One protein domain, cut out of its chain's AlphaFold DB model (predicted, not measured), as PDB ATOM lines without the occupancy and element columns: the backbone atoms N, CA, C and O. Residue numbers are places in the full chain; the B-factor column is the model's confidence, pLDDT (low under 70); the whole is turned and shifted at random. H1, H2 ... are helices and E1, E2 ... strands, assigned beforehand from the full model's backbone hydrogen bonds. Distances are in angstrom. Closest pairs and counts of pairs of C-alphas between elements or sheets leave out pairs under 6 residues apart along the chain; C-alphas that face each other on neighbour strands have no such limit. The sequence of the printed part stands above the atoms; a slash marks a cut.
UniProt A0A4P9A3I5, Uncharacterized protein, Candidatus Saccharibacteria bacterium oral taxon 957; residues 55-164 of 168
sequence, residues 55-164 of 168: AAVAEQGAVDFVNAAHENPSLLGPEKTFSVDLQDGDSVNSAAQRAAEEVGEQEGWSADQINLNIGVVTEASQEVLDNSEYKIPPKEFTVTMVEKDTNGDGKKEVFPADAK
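Overview. This is residues 55 to 164 of the 168 residues of an uncharacterized protein of Candidatus Saccharibacteria bacterium oral taxon 957 (UniProt A0A4P9A3I5). Strand E3 forms the core, with three helices, H1, H4 and H3, wrapped round it as a curved wall in which H4 stands between the other two. Beyond E3, away from H4, come E2 and then E1, which complete a strongly twisted sheet, and the short helix H2 sits at the end of H1. The printed part has 110 residues, with four named helices and three named strands in the order H1, H2, E1, H3, H4, E2, E3; the sheet runs E1, E2, E3, all antiparallel, and the class is mixed, helices and strands. It is compact, with a radius of gyration of the C-alphas of 12.7 A, and rounded, spanning 33 by 29 by 23 A.

Arrangement. Along the printed part come H1, residues 55 to 71; H2, 73 to 76; E1, 80 to 85; H3, 92 to 107; H4, 111 to 131; E2, 141 to 148; and E3, 157 to 164. There are three layers, helices on both faces of the sheet: H1 on one face, H3 on the other. H1 has a height over the sheet of 8.9 A and touches H4, closest at the C-alphas of Glu 59 and Val 120, 4.4 A, the same way at a shallow tilt of 33 degrees, only just short of steep. H1 and H2 only just touch, only at the corner, with 3 pairs of C-alphas within 8 A; the closest are those of Ala 69 and Leu 75, 5.5 A. H2 only grazes the sheet with residues 73 to 76. E1 and E2 are antiparallel at 154 degrees, with N 84 and O 143 2.9 A apart, within hydrogen-bond range. H3 and H4 form a helical hairpin on the same face of the sheet, closest at the C-alphas of Asn 93 and Ser 125, 5.2 A, while H1 and H3 are apart. H4 lies over E3 at a height over the sheet of 6.7 A and runs along the strands; the closest C-alphas of H4 and E3 are those of Val 121 and Phe 159, 4.9 A. E2 and E3 are an antiparallel hairpin, with N 144 and O 162 2.8 A apart, within hydrogen-bond range. In H1 and H3 every O i to N i+4 pair is within hydrogen-bond range, in H4 16 of 17 are, and H2 is too short for such a pair.

Along the chain. H1 begins at C-alpha 55, (-50.574, 38.550, -24.031), and is 24.6 A long from first to last C-alpha. H2 measures 5.9 A, E1 17.2 A, H3 22.2 A and H4 30.3 A; E2 measures 22.3 A and E3 21.1 A. H4 begins at C-alpha 111, (-61.630, 38.679, -31.600), and E3 ends at C-alpha 164, (-35.428, 29.225, -44.914).

Size, cuts and confidence. The two C-alphas farthest apart are those of Gly 108 and Glu 133, 36.0 A. The printed part has no cut, and no link is long. The mean pLDDT of the printed part is 93.2, and no printed residue is under 70.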
ATOM      1  N   ALA A  55     -51.070  38.249 -22.689       92.25
ATOM      2  CA  ALA A  55     -50.574  38.550 -24.031       92.25
ATOM      3  C   ALA A  55     -49.042  38.634 -24.051       92.25
ATOM      4  O   ALA A  55     -48.405  37.951 -24.841       92.25
ATOM      5  N   ALA A  56     -48.448  39.368 -23.107       93.88
ATOM      6  CA  ALA A  56     -46.996  39.484 -23.011       93.88
ATOM      7  C   ALA A  56     -46.319  38.150 -22.624       93.88
ATOM      8  O   ALA A  56     -45.203  37.873 -23.056       93.88
ATOM      9  N   VAL A  57     -47.000  37.291 -21.849       95.50
ATOM     10  CA  VAL A  57     -46.539  35.910 -21.602       95.50
ATOM     11  C   VAL A  57     -46.531  35.103 -22.904       95.50
ATOM     12  O   VAL A  57     -45.551  34.413 -23.169       95.50
ATOM     13  N   ALA A  58     -47.592  35.192 -23.712       96.00
ATOM     14  CA  ALA A  58     -47.692  34.478 -24.987       96.00
ATOM     15  C   ALA A  58     -46.616  34.939 -25.980       96.00
ATOM     16  O   ALA A  58     -45.915  34.123 -26.574       96.00
ATOM     17  N   GLU A  59     -46.440  36.255 -26.107       97.38
ATOM     18  CA  GLU A  59     -45.418  36.884 -26.947       97.38
ATOM     19  C   GLU A  59     -44.014  36.388 -26.582       97.38
ATOM     20  O   GLU A  59     -43.294  35.871 -27.440       97.38
ATOM     21  N   GLN A  60     -43.647  36.453 -25.297       97.25
ATOM     22  CA  GLN A  60     -42.344  35.966 -24.845       97.25
ATOM     23  C   GLN A  60     -42.216  34.445 -25.004       97.25
ATOM     24  O   GLN A  60     -41.161  33.963 -25.410       97.25
ATOM     25  N   GLY A  61     -43.281  33.681 -24.745       96.62
ATOM     26  CA  GLY A  61     -43.289  32.230 -24.926       96.62
ATOM     27  C   GLY A  61     -43.062  31.811 -26.381       96.62
ATOM     28  O   GLY A  61     -42.365  30.829 -26.643       96.62
ATOM     29  N   ALA A  62     -43.593  32.574 -27.338       97.81
ATOM     30  CA  ALA A  62     -43.339  32.368 -28.758       97.81
ATOM     31  C   ALA A  62     -41.879  32.671 -29.125       97.81
ATOM     32  O   ALA A  62     -41.238  31.853 -29.782       97.81
ATOM     33  N   VAL A  63     -41.328  33.794 -28.647       97.88
ATOM     34  CA  VAL A  63     -39.909  34.164 -28.827       97.88
ATOM     35  C   VAL A  63     -38.974  33.097 -28.251       97.88
ATOM     36  O   VAL A  63     -38.022  32.671 -28.908       97.88
ATOM     37  N   ASP A  64     -39.259  32.619 -27.041       97.31
ATOM     38  CA  ASP A  64     -38.481  31.566 -26.389       97.31
ATOM     39  C   ASP A  64     -38.530  30.264 -27.203       97.31
ATOM     40  O   ASP A  64     -37.510  29.591 -27.371       97.31
ATOM     41  N   PHE A  65     -39.695  29.925 -27.767       96.75
ATOM     42  CA  PHE A  65     -39.831  28.762 -28.640       96.75
ATOM     43  C   PHE A  65     -39.050  28.917 -29.950       96.75
ATOM     44  O   PHE A  65     -38.374  27.970 -30.349       96.75
ATOM     45  N   VAL A  66     -39.110  30.081 -30.605       97.56
ATOM     46  CA  VAL A  66     -38.340  30.367 -31.831       97.56
ATOM     47  C   VAL A  66     -36.847  30.171 -31.573       97.56
ATOM     48  O   VAL A  66     -36.178  29.466 -32.328       97.56
ATOM     49  N   ASN A  67     -36.334  30.725 -30.474       97.19
ATOM     50  CA  ASN A  67     -34.936  30.566 -30.081       97.19
ATOM     51  C   ASN A  67     -34.564  29.107 -29.822       97.19
ATOM     52  O   ASN A  67     -33.580  28.601 -30.367       97.19
ATOM     53  N   ALA A  68     -35.389  28.393 -29.058       95.44
ATOM     54  CA  ALA A  68     -35.162  26.980 -28.788       95.44
ATOM     55  C   ALA A  68     -35.189  26.136 -30.076       95.44
ATOM     56  O   ALA A  68     -34.371  25.230 -30.240       95.44
ATOM     57  N   ALA A  69     -36.110  26.419 -31.002       93.56
ATOM     58  CA  ALA A  69     -36.220  25.725 -32.281       93.56
ATOM     59  C   ALA A  69     -35.047  26.045 -33.219       93.56
ATOM     60  O   ALA A  69     -34.601  25.163 -33.956       93.56
ATOM     61  N   HIS A  70     -34.514  27.267 -33.171       93.88
ATOM     62  CA  HIS A  70     -33.310  27.642 -33.908       93.88
ATOM     63  C   HIS A  70     -32.087  26.845 -33.428       93.88
ATOM     64  O   HIS A  70     -31.377  26.249 -34.240       93.88
ATOM     65  N   GLU A  71     -31.877  26.769 -32.110       95.06
ATOM     66  CA  GLU A  71     -30.784  25.993 -31.511       95.06
ATOM     67  C   GLU A  71     -30.975  24.479 -31.686       95.06
ATOM     68  O   GLU A  71     -30.011  23.729 -31.866       95.06
ATOM     69  N   ASN A  72     -32.225  24.015 -31.647       93.75
ATOM     70  CA  ASN A  72     -32.584  22.612 -31.768       93.75
ATOM     71  C   ASN A  72     -33.804  22.404 -32.690       93.75
ATOM     72  O   ASN A  72     -34.932  22.234 -32.209       93.75
ATOM     73  N   PRO A  73     -33.584  22.270 -34.015       90.62
ATOM     74  CA  PRO A  73     -34.665  22.117 -34.995       90.62
ATOM     75  C   PRO A  73     -35.565  20.891 -34.794       90.62
ATOM     76  O   PRO A  73     -36.655  20.825 -35.358       90.62
ATOM     77  N   SER A  74     -35.149  19.906 -33.985       90.50
ATOM     78  CA  SER A  74     -35.991  18.744 -33.666       90.50
ATOM     79  C   SER A  74     -37.247  19.100 -32.857       90.50
ATOM     80  O   SER A  74     -38.207  18.329 -32.870       90.50
ATOM     81  N   LEU A  75     -37.281  20.278 -32.217       89.00
ATOM     82  CA  LEU A  75     -38.443  20.792 -31.481       89.00
ATOM     83  C   LEU A  75     -39.639  21.139 -32.378       89.00
ATOM     84  O   LEU A  75     -40.759  21.216 -31.885       89.00
ATOM     85  N   LEU A  76     -39.432  21.270 -33.690       87.44
ATOM     86  CA  LEU A  76     -40.514  21.456 -34.664       87.44
ATOM     87  C   LEU A  76     -41.265  20.151 -34.980       87.44
ATOM     88  O   LEU A  76     -42.368  20.186 -35.513       87.44
ATOM     89  N   GLY A  77     -40.677  18.991 -34.669       80.50
ATOM     90  CA  GLY A  77     -41.265  17.674 -34.927       80.50
ATOM     91  C   GLY A  77     -42.469  17.278 -34.051       80.50
ATOM     92  O   GLY A  77     -43.398  16.679 -34.590       80.50
ATOM     93  N   PRO A  78     -42.476  17.527 -32.723       77.00
ATOM     94  CA  PRO A  78     -43.614  17.174 -31.866       77.00
ATOM     95  C   PRO A  78     -44.817  18.117 -31.997       77.00
ATOM     96  O   PRO A  78     -45.928  17.714 -31.657       77.00
ATOM     97  N   GLU A  79     -44.610  19.350 -32.456       81.62
ATOM     98  CA  GLU A  79     -45.675  20.341 -32.604       81.62
ATOM     99  C   GLU A  79     -46.389  20.202 -33.955       81.62
ATOM    100  O   GLU A  79     -45.838  19.675 -34.927       81.62
ATOM    101  N   LYS A  80     -47.628  20.703 -34.048       90.62
ATOM    102  CA  LYS A  80     -48.297  20.820 -35.349       90.62
ATOM    103  C   LYS A  80     -47.631  21.959 -36.115       90.62
ATOM    104  O   LYS A  80     -47.705  23.112 -35.699       90.62
ATOM    105  N   THR A  81     -46.976  21.616 -37.219       94.88
ATOM    106  CA  THR A  81     -46.271  22.561 -38.086       94.88
ATOM    107  C   THR A  81     -46.804  22.514 -39.509       94.88
ATOM    108  O   THR A  81     -47.321  21.495 -39.975       94.88
ATOM    109  N   PHE A  82     -46.683  23.637 -40.207       95.75
ATOM    110  CA  PHE A  82     -46.996  23.750 -41.626       95.75
ATOM    111  C   PHE A  82     -46.125  24.827 -42.273       95.75
ATOM    112  O   PHE A  82     -45.450  25.590 -41.587       95.75
ATOM    113  N   SER A  83     -46.096  24.872 -43.600       95.06
ATOM    114  CA  SER A  83     -45.210  25.767 -44.343       95.06
ATOM    115  C   SER A  83     -45.995  26.775 -45.169       95.06
ATOM    116  O   SER A  83     -47.006  26.429 -45.778       95.06
ATOM    117  N   VAL A  84     -45.497  28.008 -45.217       94.56
ATOM    118  CA  VAL A  84     -46.084  29.116 -45.973       94.56
ATOM    119  C   VAL A  84     -44.996  29.777 -46.798       94.56
ATOM    120  O   VAL A  84     -43.977  30.222 -46.276       94.56
ATOM    121  N   ASP A  85     -45.211  29.854 -48.102       93.62
ATOM    122  CA  ASP A  85     -44.302  30.557 -48.997       93.62
ATOM    123  C   ASP A  85     -44.524  32.071 -48.934       93.62
ATOM    124  O   ASP A  85     -45.669  32.541 -48.937       93.62
ATOM    125  N   LEU A  86     -43.424  32.831 -48.950       92.38
ATOM    126  CA  LEU A  86     -43.493  34.280 -49.125       92.38
ATOM    127  C   LEU A  86     -44.014  34.622 -50.529       92.38
ATOM    128  O   LEU A  86     -43.560  34.053 -51.529       92.38
ATOM    129  N   GLN A  87     -44.952  35.567 -50.600       89.88
ATOM    130  CA  GLN A  87     -45.398  36.185 -51.848       89.88
ATOM    131  C   GLN A  87     -44.575  37.439 -52.185       89.88
ATOM    132  O   GLN A  87     -43.724  37.905 -51.426       89.88
ATOM    133  N   ASP A  88     -44.822  38.004 -53.365       85.25
ATOM    134  CA  ASP A  88     -44.169  39.229 -53.807       85.25
ATOM    135  C   ASP A  88     -44.496  40.411 -52.884       85.25
ATOM    136  O   ASP A  88     -45.624  40.894 -52.851       85.25
ATOM    137  N   GLY A  89     -43.476  40.904 -52.176       83.25
ATOM    138  CA  GLY A  89     -43.618  41.997 -51.212       83.25
ATOM    139  C   GLY A  89     -43.937  41.538 -49.788       83.25
ATOM    140  O   GLY A  89     -44.037  42.394 -48.910       83.25
ATOM    141  N   ASP A  90     -44.046  40.227 -49.546       91.00
ATOM    142  CA  ASP A  90     -44.218  39.696 -48.197       91.00
ATOM    143  C   ASP A  90     -42.946  39.854 -47.355       91.00
ATOM    144  O   ASP A  90     -41.813  39.729 -47.823       91.00
ATOM    145  N   SER A  91     -43.174  40.062 -46.064       92.56
ATOM    146  CA  SER A  91     -42.220  39.799 -44.993       92.56
ATOM    147  C   SER A  91     -42.603  38.495 -44.288       92.56
ATOM    148  O   SER A  91     -43.700  37.972 -44.495       92.56
ATOM    149  N   VAL A  92     -41.738  37.991 -43.401       94.69
ATOM    150  CA  VAL A  92     -42.103  36.873 -42.506       94.69
ATOM    151  C   VAL A  92     -43.365  37.218 -41.716       94.69
ATOM    152  O   VAL A  92     -44.275  36.400 -41.661       94.69
ATOM    153  N   ASN A  93     -43.459  38.451 -41.205       95.81
ATOM    154  CA  ASN A  93     -44.613  38.918 -40.441       95.81
ATOM    155  C   ASN A  93     -45.901  38.910 -41.278       95.81
ATOM    156  O   ASN A  93     -46.872  38.266 -40.896       95.81
ATOM    157  N   SER A  94     -45.912  39.536 -42.461       95.69
ATOM    158  CA  SER A  94     -47.133  39.591 -43.281       95.69
ATOM    159  C   SER A  94     -47.590  38.211 -43.767       95.69
ATOM    160  O   SER A  94     -48.789  37.930 -43.778       95.69
ATOM    161  N   ALA A  95     -46.656  37.322 -44.119       95.75
ATOM    162  CA  ALA A  95     -46.988  35.951 -44.500       95.75
ATOM    163  C   ALA A  95     -47.534  35.142 -43.314       95.75
ATOM    164  O   ALA A  95     -48.523  34.422 -43.465       95.75
ATOM    165  N   ALA A  96     -46.923  35.287 -42.137       97.56
ATOM    166  CA  ALA A  96     -47.358  34.624 -40.916       97.56
ATOM    167  C   ALA A  96     -48.729  35.119 -40.439       97.56
ATOM    168  O   ALA A  96     -49.563  34.300 -40.066       97.56
ATOM    169  N   GLN A  97     -48.994  36.429 -40.502       98.00
ATOM    170  CA  GLN A  97     -50.296  37.004 -40.154       98.00
ATOM    171  C   GLN A  97     -51.399  36.457 -41.055       98.00
ATOM    172  O   GLN A  97     -52.410  35.981 -40.551       98.00
ATOM    173  N   ARG A  98     -51.174  36.444 -42.374       96.94
ATOM    174  CA  ARG A  98     -52.122  35.877 -43.342       96.94
ATOM    175  C   ARG A  98     -52.427  34.406 -43.052       96.94
ATOM    176  O   ARG A  98     -53.573  33.984 -43.133       96.94
ATOM    177  N   ALA A  99     -51.403  33.627 -42.716       97.38
ATOM    178  CA  ALA A  99     -51.571  32.219 -42.381       97.38
ATOM    179  C   ALA A  99     -52.313  32.008 -41.053       97.38
ATOM    180  O   ALA A  99     -53.174  31.139 -40.958       97.38
ATOM    181  N   ALA A 100     -51.997  32.808 -40.036       97.75
ATOM    182  CA  ALA A 100     -52.679  32.757 -38.752       97.75
ATOM    183  C   ALA A 100     -54.148  33.194 -38.855       97.75
ATOM    184  O   ALA A 100     -54.998  32.602 -38.200       97.75
ATOM    185  N   GLU A 101     -54.457  34.186 -39.693       97.06
ATOM    186  CA  GLU A 101     -55.830  34.613 -39.983       97.06
ATOM    187  C   GLU A 101     -56.634  33.475 -40.620       97.06
ATOM    188  O   GLU A 101     -57.717  33.156 -40.139       97.06
ATOM    189  N   GLU A 102     -56.071  32.787 -41.619       97.50
ATOM    190  CA  GLU A 102     -56.719  31.631 -42.250       97.50
ATOM    191  C   GLU A 102     -57.007  30.506 -41.238       97.50
ATOM    192  O   GLU A 102     -58.108  29.951 -41.228       97.50
ATOM    193  N   VAL A 103     -56.055  30.189 -40.353       97.00
ATOM    194  CA  VAL A 103     -56.279  29.207 -39.277       97.00
ATOM    195  C   VAL A 103     -57.352  29.701 -38.304       97.00
ATOM    196  O   VAL A 103     -58.260  28.947 -37.957       97.00
ATOM    197  N   GLY A 104     -57.294  30.968 -37.898       96.81
ATOM    198  CA  GLY A 104     -58.254  31.552 -36.968       96.81
ATOM    199  C   GLY A 104     -59.685  31.574 -37.505       96.81
ATOM    200  O   GLY A 104     -60.621  31.286 -36.759       96.81
ATOM    201  N   GLU A 105     -59.873  31.833 -38.800       97.38
ATOM    202  CA  GLU A 105     -61.174  31.720 -39.466       97.38
ATOM    203  C   GLU A 105     -61.684  30.274 -39.477       97.38
ATOM    204  O   GLU A 105     -62.852  30.023 -39.164       97.38
ATOM    205  N   GLN A 106     -60.813  29.314 -39.805       97.06
ATOM    206  CA  GLN A 106     -61.159  27.891 -39.851       97.06
ATOM    207  C   GLN A 106     -61.532  27.333 -38.473       97.06
ATOM    208  O   GLN A 106     -62.435  26.501 -38.364       97.06
ATOM    209  N   GLU A 107     -60.855  27.791 -37.420       95.44
ATOM    210  CA  GLU A 107     -61.072  27.345 -36.043       95.44
ATOM    211  C   GLU A 107     -62.103  28.188 -35.277       95.44
ATOM    212  O   GLU A 107     -62.491  27.828 -34.163       95.44
ATOM    213  N   GLY A 108     -62.588  29.286 -35.864       97.06
ATOM    214  CA  GLY A 108     -63.585  30.161 -35.251       97.06
ATOM    215  C   GLY A 108     -63.052  30.927 -34.039       97.06
ATOM    216  O   GLY A 108     -63.746  31.033 -33.023       97.06
ATOM    217  N   TRP A 109     -61.821  31.437 -34.127       97.38
ATOM    218  CA  TRP A 109     -61.190  32.213 -33.062       97.38
ATOM    219  C   TRP A 109     -62.015  33.447 -32.682       97.38
ATOM    220  O   TRP A 109     -62.647  34.103 -33.513       97.38
ATOM    221  N   SER A 110     -61.995  33.789 -31.393       96.19
ATOM    222  CA  SER A 110     -62.594  35.036 -30.924       96.19
ATOM    223  C   SER A 110     -61.748  36.241 -31.341       96.19
ATOM    224  O   SER A 110     -60.545  36.125 -31.572       96.19
ATOM    225  N   ALA A 111     -62.356  37.431 -31.351       95.06
ATOM    226  CA  ALA A 111     -61.630  38.679 -31.600       95.06
ATOM    227  C   ALA A 111     -60.451  38.876 -30.629       95.06
ATOM    228  O   ALA A 111     -59.389  39.336 -31.035       95.06
ATOM    229  N   ASP A 112     -60.613  38.477 -29.365       93.50
ATOM    230  CA  ASP A 112     -59.546  38.567 -28.363       93.50
ATOM    231  C   ASP A 112     -58.368  37.640 -28.691       93.50
ATOM    232  O   ASP A 112     -57.218  38.041 -28.541       93.50
ATOM    233  N   GLN A 113     -58.643  36.420 -29.169       95.00
ATOM    234  CA  GLN A 113     -57.597  35.475 -29.567       95.00
ATOM    235  C   GLN A 113     -56.863  35.956 -30.821       95.00
ATOM    236  O   GLN A 113     -55.639  35.903 -30.865       95.00
ATOM    237  N   ILE A 114     -57.591  36.496 -31.803       94.56
ATOM    238  CA  ILE A 114     -56.993  37.109 -32.997       94.56
ATOM    239  C   ILE A 114     -56.073  38.268 -32.592       94.56
ATOM    240  O   ILE A 114     -54.918  38.308 -33.008       94.56
ATOM    241  N   ASN A 115     -56.555  39.177 -31.739       94.62
ATOM    242  CA  ASN A 115     -55.777  40.330 -31.282       94.62
ATOM    243  C   ASN A 115     -54.512  39.921 -30.518       94.62
ATOM    244  O   ASN A 115     -53.460  40.515 -30.733       94.62
ATOM    245  N   LEU A 116     -54.600  38.900 -29.660       94.88
ATOM    246  CA  LEU A 116     -53.436  38.347 -28.967       94.88
ATOM    247  C   LEU A 116     -52.441  37.739 -29.965       94.88
ATOM    248  O   LEU A 116     -51.247  38.031 -29.902       94.88
ATOM    249  N   ASN A 117     -52.923  36.941 -30.920       97.44
ATOM    250  CA  ASN A 117     -52.057  36.251 -31.870       97.44
ATOM    251  C   ASN A 117     -51.318  37.220 -32.814       97.44
ATOM    252  O   ASN A 117     -50.226  36.905 -33.275       97.44
ATOM    253  N   ILE A 118     -51.860  38.415 -33.074       97.12
ATOM    254  CA  ILE A 118     -51.158  39.467 -33.832       97.12
ATOM    255  C   ILE A 118     -49.854  39.883 -33.135       97.12
ATOM    256  O   ILE A 118     -48.826  40.029 -33.805       97.12
ATOM    257  N   GLY A 119     -49.882  40.067 -31.810       97.31
ATOM    258  CA  GLY A 119     -48.687  40.386 -31.019       97.31
ATOM    259  C   GLY A 119     -47.671  39.249 -31.078       97.31
ATOM    260  O   GLY A 119     -46.521  39.449 -31.465       97.31
ATOM    261  N   VAL A 120     -48.147  38.024 -30.843       98.38
ATOM    262  CA  VAL A 120     -47.338  36.797 -30.888       98.38
ATOM    263  C   VAL A 120     -46.651  36.603 -32.242       98.38
ATOM    264  O   VAL A 120     -45.447  36.356 -32.295       98.38
ATOM    265  N   VAL A 121     -47.374  36.782 -33.350       98.56
ATOM    266  CA  VAL A 121     -46.792  36.723 -34.698       98.56
ATOM    267  C   VAL A 121     -45.746  37.813 -34.899       98.56
ATOM    268  O   VAL A 121     -44.714  37.546 -35.513       98.56
ATOM    269  N   THR A 122     -45.991  39.026 -34.404       98.19
ATOM    270  CA  THR A 122     -45.074  40.158 -34.585       98.19
ATOM    271  C   THR A 122     -43.728  39.890 -33.914       98.19
ATOM    272  O   THR A 122     -42.697  39.970 -34.584       98.19
ATOM    273  N   GLU A 123     -43.743  39.496 -32.641       98.06
ATOM    274  CA  GLU A 123     -42.529  39.215 -31.867       98.06
ATOM    275  C   GLU A 123     -41.785  37.985 -32.406       98.06
ATOM    276  O   GLU A 123     -40.587  38.044 -32.689       98.06
ATOM    277  N   ALA A 124     -42.501  36.887 -32.674       98.19
ATOM    278  CA  ALA A 124     -41.892  35.679 -33.229       98.19
ATOM    279  C   ALA A 124     -41.286  35.914 -34.624       98.19
ATOM    280  O   ALA A 124     -40.212  35.399 -34.931       98.19
ATOM    281  N   SER A 125     -41.931  36.722 -35.474       97.38
ATOM    282  CA  SER A 125     -41.395  37.061 -36.799       97.38
ATOM    283  C   SER A 125     -40.089  37.834 -36.707       97.38
ATOM    284  O   SER A 125     -39.180  37.589 -37.502       97.38
ATOM    285  N   GLN A 126     -40.002  38.771 -35.762       96.38
ATOM    286  CA  GLN A 126     -38.783  39.528 -35.522       96.38
ATOM    287  C   GLN A 126     -37.665  38.595 -35.046       96.38
ATOM    288  O   GLN A 126     -36.580  38.615 -35.622       96.38
ATOM    289  N   GLU A 127     -37.954  37.695 -34.103       97.56
ATOM    290  CA  GLU A 127     -36.965  36.735 -33.607       97.56
ATOM    291  C   GLU A 127     -36.502  35.750 -34.699       97.56
ATOM    292  O   GLU A 127     -35.313  35.454 -34.813       97.56
ATOM    293  N   VAL A 128     -37.405  35.285 -35.574       95.94
ATOM    294  CA  VAL A 128     -37.040  34.459 -36.741       95.94
ATOM    295  C   VAL A 128     -36.059  35.201 -37.655       95.94
ATOM    296  O   VAL A 128     -35.100  34.605 -38.147       95.94
ATOM    297  N   LEU A 129     -36.272  36.499 -37.889       93.25
ATOM    298  CA  LEU A 129     -35.364  37.327 -38.690       93.25
ATOM    299  C   LEU A 129     -34.031  37.573 -37.983       93.25
ATOM    300  O   LEU A 129     -32.980  37.595 -38.632       93.25
ATOM    301  N   ASP A 130     -34.052  37.735 -36.665       93.62
ATOM    302  CA  ASP A 130     -32.846  37.941 -35.876       93.62
ATOM    303  C   ASP A 130     -31.966  36.690 -35.828       93.62
ATOM    304  O   ASP A 130     -30.745  36.808 -35.986       93.62
ATOM    305  N   ASN A 131     -32.583  35.511 -35.772       92.44
ATOM    306  CA  ASN A 131     -31.917  34.214 -35.875       92.44
ATOM    307  C   ASN A 131     -31.510  33.835 -37.307       92.44
ATOM    308  O   ASN A 131     -30.706  32.925 -37.515       92.44
ATOM    309  N   SER A 132     -32.034  34.531 -38.317       87.56
ATOM    310  CA  SER A 132     -31.662  34.293 -39.706       87.56
ATOM    311  C   SER A 132     -30.330  34.955 -40.064       87.56
ATOM    312  O   SER A 132     -30.043  36.101 -39.702       87.56
ATOM    313  N   GLU A 133     -29.544  34.272 -40.900       86.25
ATOM    314  CA  GLU A 133     -28.434  34.901 -41.628       86.25
ATOM    315  C   GLU A 133     -28.941  36.013 -42.569       86.25
ATOM    316  O   GLU A 133     -28.218  36.957 -42.895       86.25
ATOM    317  N   TYR A 134     -30.209  35.926 -42.981       79.25
ATOM    318  CA  TYR A 134     -30.863  36.854 -43.887       79.25
ATOM    319  C   TYR A 134     -31.720  37.826 -43.080       79.25
ATOM    320  O   TYR A 134     -32.901  37.596 -42.847       79.25
ATOM    321  N   LYS A 135     -31.130  38.964 -42.700       74.88
ATOM    322  CA  LYS A 135     -31.842  40.050 -41.998       74.88
ATOM    323  C   LYS A 135     -33.043  40.601 -42.777       74.88
ATOM    324  O   LYS A 135     -33.922  41.226 -42.197       74.88
ATOM    325  N   ILE A 136     -33.072  40.370 -44.091       76.94
ATOM    326  CA  ILE A 136     -34.227  40.590 -44.962       76.94
ATOM    327  C   ILE A 136     -34.345  39.357 -45.873       76.94
ATOM    328  O   ILE A 136     -33.445  39.138 -46.690       76.94
ATOM    329  N   PRO A 137     -35.407  38.544 -45.748       74.44
ATOM    330  CA  PRO A 137     -35.530  37.304 -46.491       74.44
ATOM    331  C   PRO A 137     -35.900  37.571 -47.960       74.44
ATOM    332  O   PRO A 137     -36.832  38.325 -48.247       74.44
ATOM    333  N   PRO A 138     -35.180  36.959 -48.915       70.94
ATOM    334  CA  PRO A 138     -35.579  36.891 -50.316       70.94
ATOM    335  C   PRO A 138     -36.963  36.257 -50.525       70.94
ATOM    336  O   PRO A 138     -37.415  35.432 -49.741       70.94
ATOM    337  N   LYS A 139     -37.578  36.538 -51.680       72.38
ATOM    338  CA  LYS A 139     -38.852  35.933 -52.129       72.38
ATOM    339  C   LYS A 139     -38.825  34.404 -52.212       72.38
ATOM    340  O   LYS A 139     -39.855  33.740 -52.163       72.38
ATOM    341  N   GLU A 140     -37.640  33.827 -52.360       82.06
ATOM    342  CA  GLU A 140     -37.446  32.382 -52.390       82.06
ATOM    343  C   GLU A 140     -37.377  31.811 -50.974       82.06
ATOM    344  O   GLU A 140     -36.512  30.989 -50.723       82.06
ATOM    345  N   PHE A 141     -38.219  32.250 -50.035       90.62
ATOM    346  CA  PHE A 141     -38.255  31.711 -48.672       90.62
ATOM    347  C   PHE A 141     -39.579  31.012 -48.384       90.62
ATOM    348  O   PHE A 141     -40.640  31.398 -48.883       90.62
ATOM    349  N   THR A 142     -39.480  29.990 -47.544       93.06
ATOM    350  CA  THR A 142     -40.600  29.284 -46.937       93.06
ATOM    351  C   THR A 142     -40.510  29.483 -45.429       93.06
ATOM    352  O   THR A 142     -39.475  29.220 -44.810       93.06
ATOM    353  N   VAL A 143     -41.600  29.969 -44.846       95.12
ATOM    354  CA  VAL A 143     -41.779  30.155 -43.409       95.12
ATOM    355  C   VAL A 143     -42.377  28.877 -42.837       95.12
ATOM    356  O   VAL A 143     -43.373  28.369 -43.351       95.12
ATOM    357  N   THR A 144     -41.769  28.343 -41.785       96.12
ATOM    358  CA  THR A 144     -42.350  27.254 -40.999       96.12
ATOM    359  C   THR A 144     -43.189  27.866 -39.893       96.12
ATOM    360  O   THR A 144     -42.669  28.585 -39.045       96.12
ATOM    361  N   MET A 145     -44.481  27.574 -39.913       98.06
ATOM    362  CA  MET A 145     -45.455  27.963 -38.905       98.06
ATOM    363  C   MET A 145     -45.629  26.835 -37.888       98.06
ATOM    364  O   MET A 145     -45.508  25.656 -38.237       98.06
ATOM    365  N   VAL A 146     -45.947  27.195 -36.649       97.88
ATOM    366  CA  VAL A 146     -46.258  26.261 -35.565       97.88
ATOM    367  C   VAL A 146     -47.559  26.660 -34.875       97.88
ATOM    368  O   VAL A 146     -47.859  27.844 -34.757       97.88
ATOM    369  N   GLU A 147     -48.311  25.662 -34.414       96.62
ATOM    370  CA  GLU A 147     -49.463  25.828 -33.526       96.62
ATOM    371  C   GLU A 147     -49.118  25.365 -32.113       96.62
ATOM    372  O   GLU A 147     -48.962  24.162 -31.873       96.62
ATOM    373  N   LYS A 148     -49.035  26.300 -31.166       95.00
ATOM    374  CA  LYS A 148     -48.593  26.017 -29.797       95.00
ATOM    375  C   LYS A 148     -49.303  26.907 -28.786       95.00
ATOM    376  O   LYS A 148     -49.499  28.081 -29.043       95.00
ATOM    377  N   ASP A 149     -49.647  26.335 -27.634       95.38
ATOM    378  CA  ASP A 149     -50.069  27.089 -26.449       95.38
ATOM    379  C   ASP A 149     -48.823  27.680 -25.773       95.38
ATOM    380  O   ASP A 149     -47.984  26.941 -25.237       95.38
ATOM    381  N   THR A 150     -48.659  28.994 -25.893       93.88
ATOM    382  CA  THR A 150     -47.455  29.718 -25.455       93.88
ATOM    383  C   THR A 150     -47.585  30.327 -24.064       93.88
ATOM    384  O   THR A 150     -46.566  30.566 -23.416       93.88
ATOM    385  N   ASN A 151     -48.808  30.525 -23.569       91.75
ATOM    386  CA  ASN A 151     -49.068  31.109 -22.249       91.75
ATOM    387  C   ASN A 151     -49.710  30.137 -21.241       91.75
ATOM    388  O   ASN A 151     -49.880  30.489 -20.072       91.75
ATOM    389  N   GLY A 152     -50.011  28.907 -21.656       91.62
ATOM    390  CA  GLY A 152     -50.589  27.852 -20.831       91.62
ATOM    391  C   GLY A 152     -52.085  28.012 -20.555       91.62
ATOM    392  O   GLY A 152     -52.572  27.433 -19.579       91.62
ATOM    393  N   ASP A 153     -52.812  28.811 -21.343       89.62
ATOM    394  CA  ASP A 153     -54.252  29.038 -21.162       89.62
ATOM    395  C   ASP A 153     -55.133  27.953 -21.817       89.62
ATOM    396  O   ASP A 153     -56.360  27.950 -21.657       89.62
ATOM    397  N   GLY A 154     -54.508  26.987 -22.500       92.00
ATOM    398  CA  GLY A 154     -55.161  25.890 -23.204       92.00
ATOM    399  C   GLY A 154     -55.632  26.242 -24.615       92.00
ATOM    400  O   GLY A 154     -56.172  25.364 -25.299       92.00
ATOM    401  N   LYS A 155     -55.448  27.485 -25.065       92.44
ATOM    402  CA  LYS A 155     -55.622  27.909 -26.455       92.44
ATOM    403  C   LYS A 155     -54.264  27.910 -27.136       92.44
ATOM    404  O   LYS A 155     -53.226  27.969 -26.497       92.44
ATOM    405  N   LYS A 156     -54.280  27.744 -28.452       94.88
ATOM    406  CA  LYS A 156     -53.057  27.720 -29.247       94.88
ATOM    407  C   LYS A 156     -52.942  29.001 -30.043       94.88
ATOM    408  O   LYS A 156     -53.925  29.469 -30.621       94.88
ATOM    409  N   GLU A 157     -51.718  29.486 -30.121       97.38
ATOM    410  CA  GLU A 157     -51.278  30.523 -31.031       97.38
ATOM    411  C   GLU A 157     -50.683  29.896 -32.295       97.38
ATOM    412  O   GLU A 157     -50.146  28.785 -32.269       97.38
ATOM    413  N   VAL A 158     -50.762  30.628 -33.405       98.31
ATOM    414  CA  VAL A 158     -50.152  30.281 -34.695       98.31
ATOM    415  C   VAL A 158     -49.100  31.329 -35.016       98.31
ATOM    416  O   VAL A 158     -49.440  32.497 -35.215       98.31
ATOM    417  N   PHE A 159     -47.833  30.931 -35.099       98.56
ATOM    418  CA  PHE A 159     -46.723  31.868 -35.294       98.56
ATOM    419  C   PHE A 159     -45.558  31.248 -36.074       98.56
ATOM    420  O   PHE A 159     -45.472  30.020 -36.185       98.56
ATOM    421  N   PRO A 160     -44.676  32.070 -36.674       98.00
ATOM    422  CA  PRO A 160     -43.531  31.559 -37.407       98.00
ATOM    423  C   PRO A 160     -42.451  31.086 -36.435       98.00
ATOM    424  O   PRO A 160     -42.132  31.771 -35.470       98.00
ATOM    425  N   ALA A 161     -41.873  29.922 -36.712       97.12
ATOM    426  CA  ALA A 161     -40.813  29.318 -35.909       97.12
ATOM    427  C   ALA A 161     -39.463  29.254 -36.640       97.12
ATOM    428  O   ALA A 161     -38.422  29.131 -36.004       97.12
ATOM    429  N   ASP A 162     -39.470  29.319 -37.974       94.62
ATOM    430  CA  ASP A 162     -38.266  29.299 -38.809       94.62
ATOM    431  C   ASP A 162     -38.572  29.893 -40.194       94.62
ATOM    432  O   ASP A 162     -39.719  29.868 -40.649       94.62
ATOM    433  N   ALA A 163     -37.557  30.389 -40.895       93.06
ATOM    434  CA  ALA A 163     -37.678  30.854 -42.274       93.06
ATOM    435  C   ALA A 163     -36.406  30.526 -43.058       93.06
ATOM    436  O   ALA A 163     -35.311  30.991 -42.734       93.06
ATOM    437  N   LYS A 164     -36.556  29.738 -44.127       91.12
ATOM    438  CA  LYS A 164     -35.428  29.225 -44.914       91.12
ATOM    439  C   LYS A 164     -35.618  29.449 -46.407       91.12
ATOM    440  O   LYS A 164     -36.762  29.480 -46.864       91.12
TER     441      LYS A 164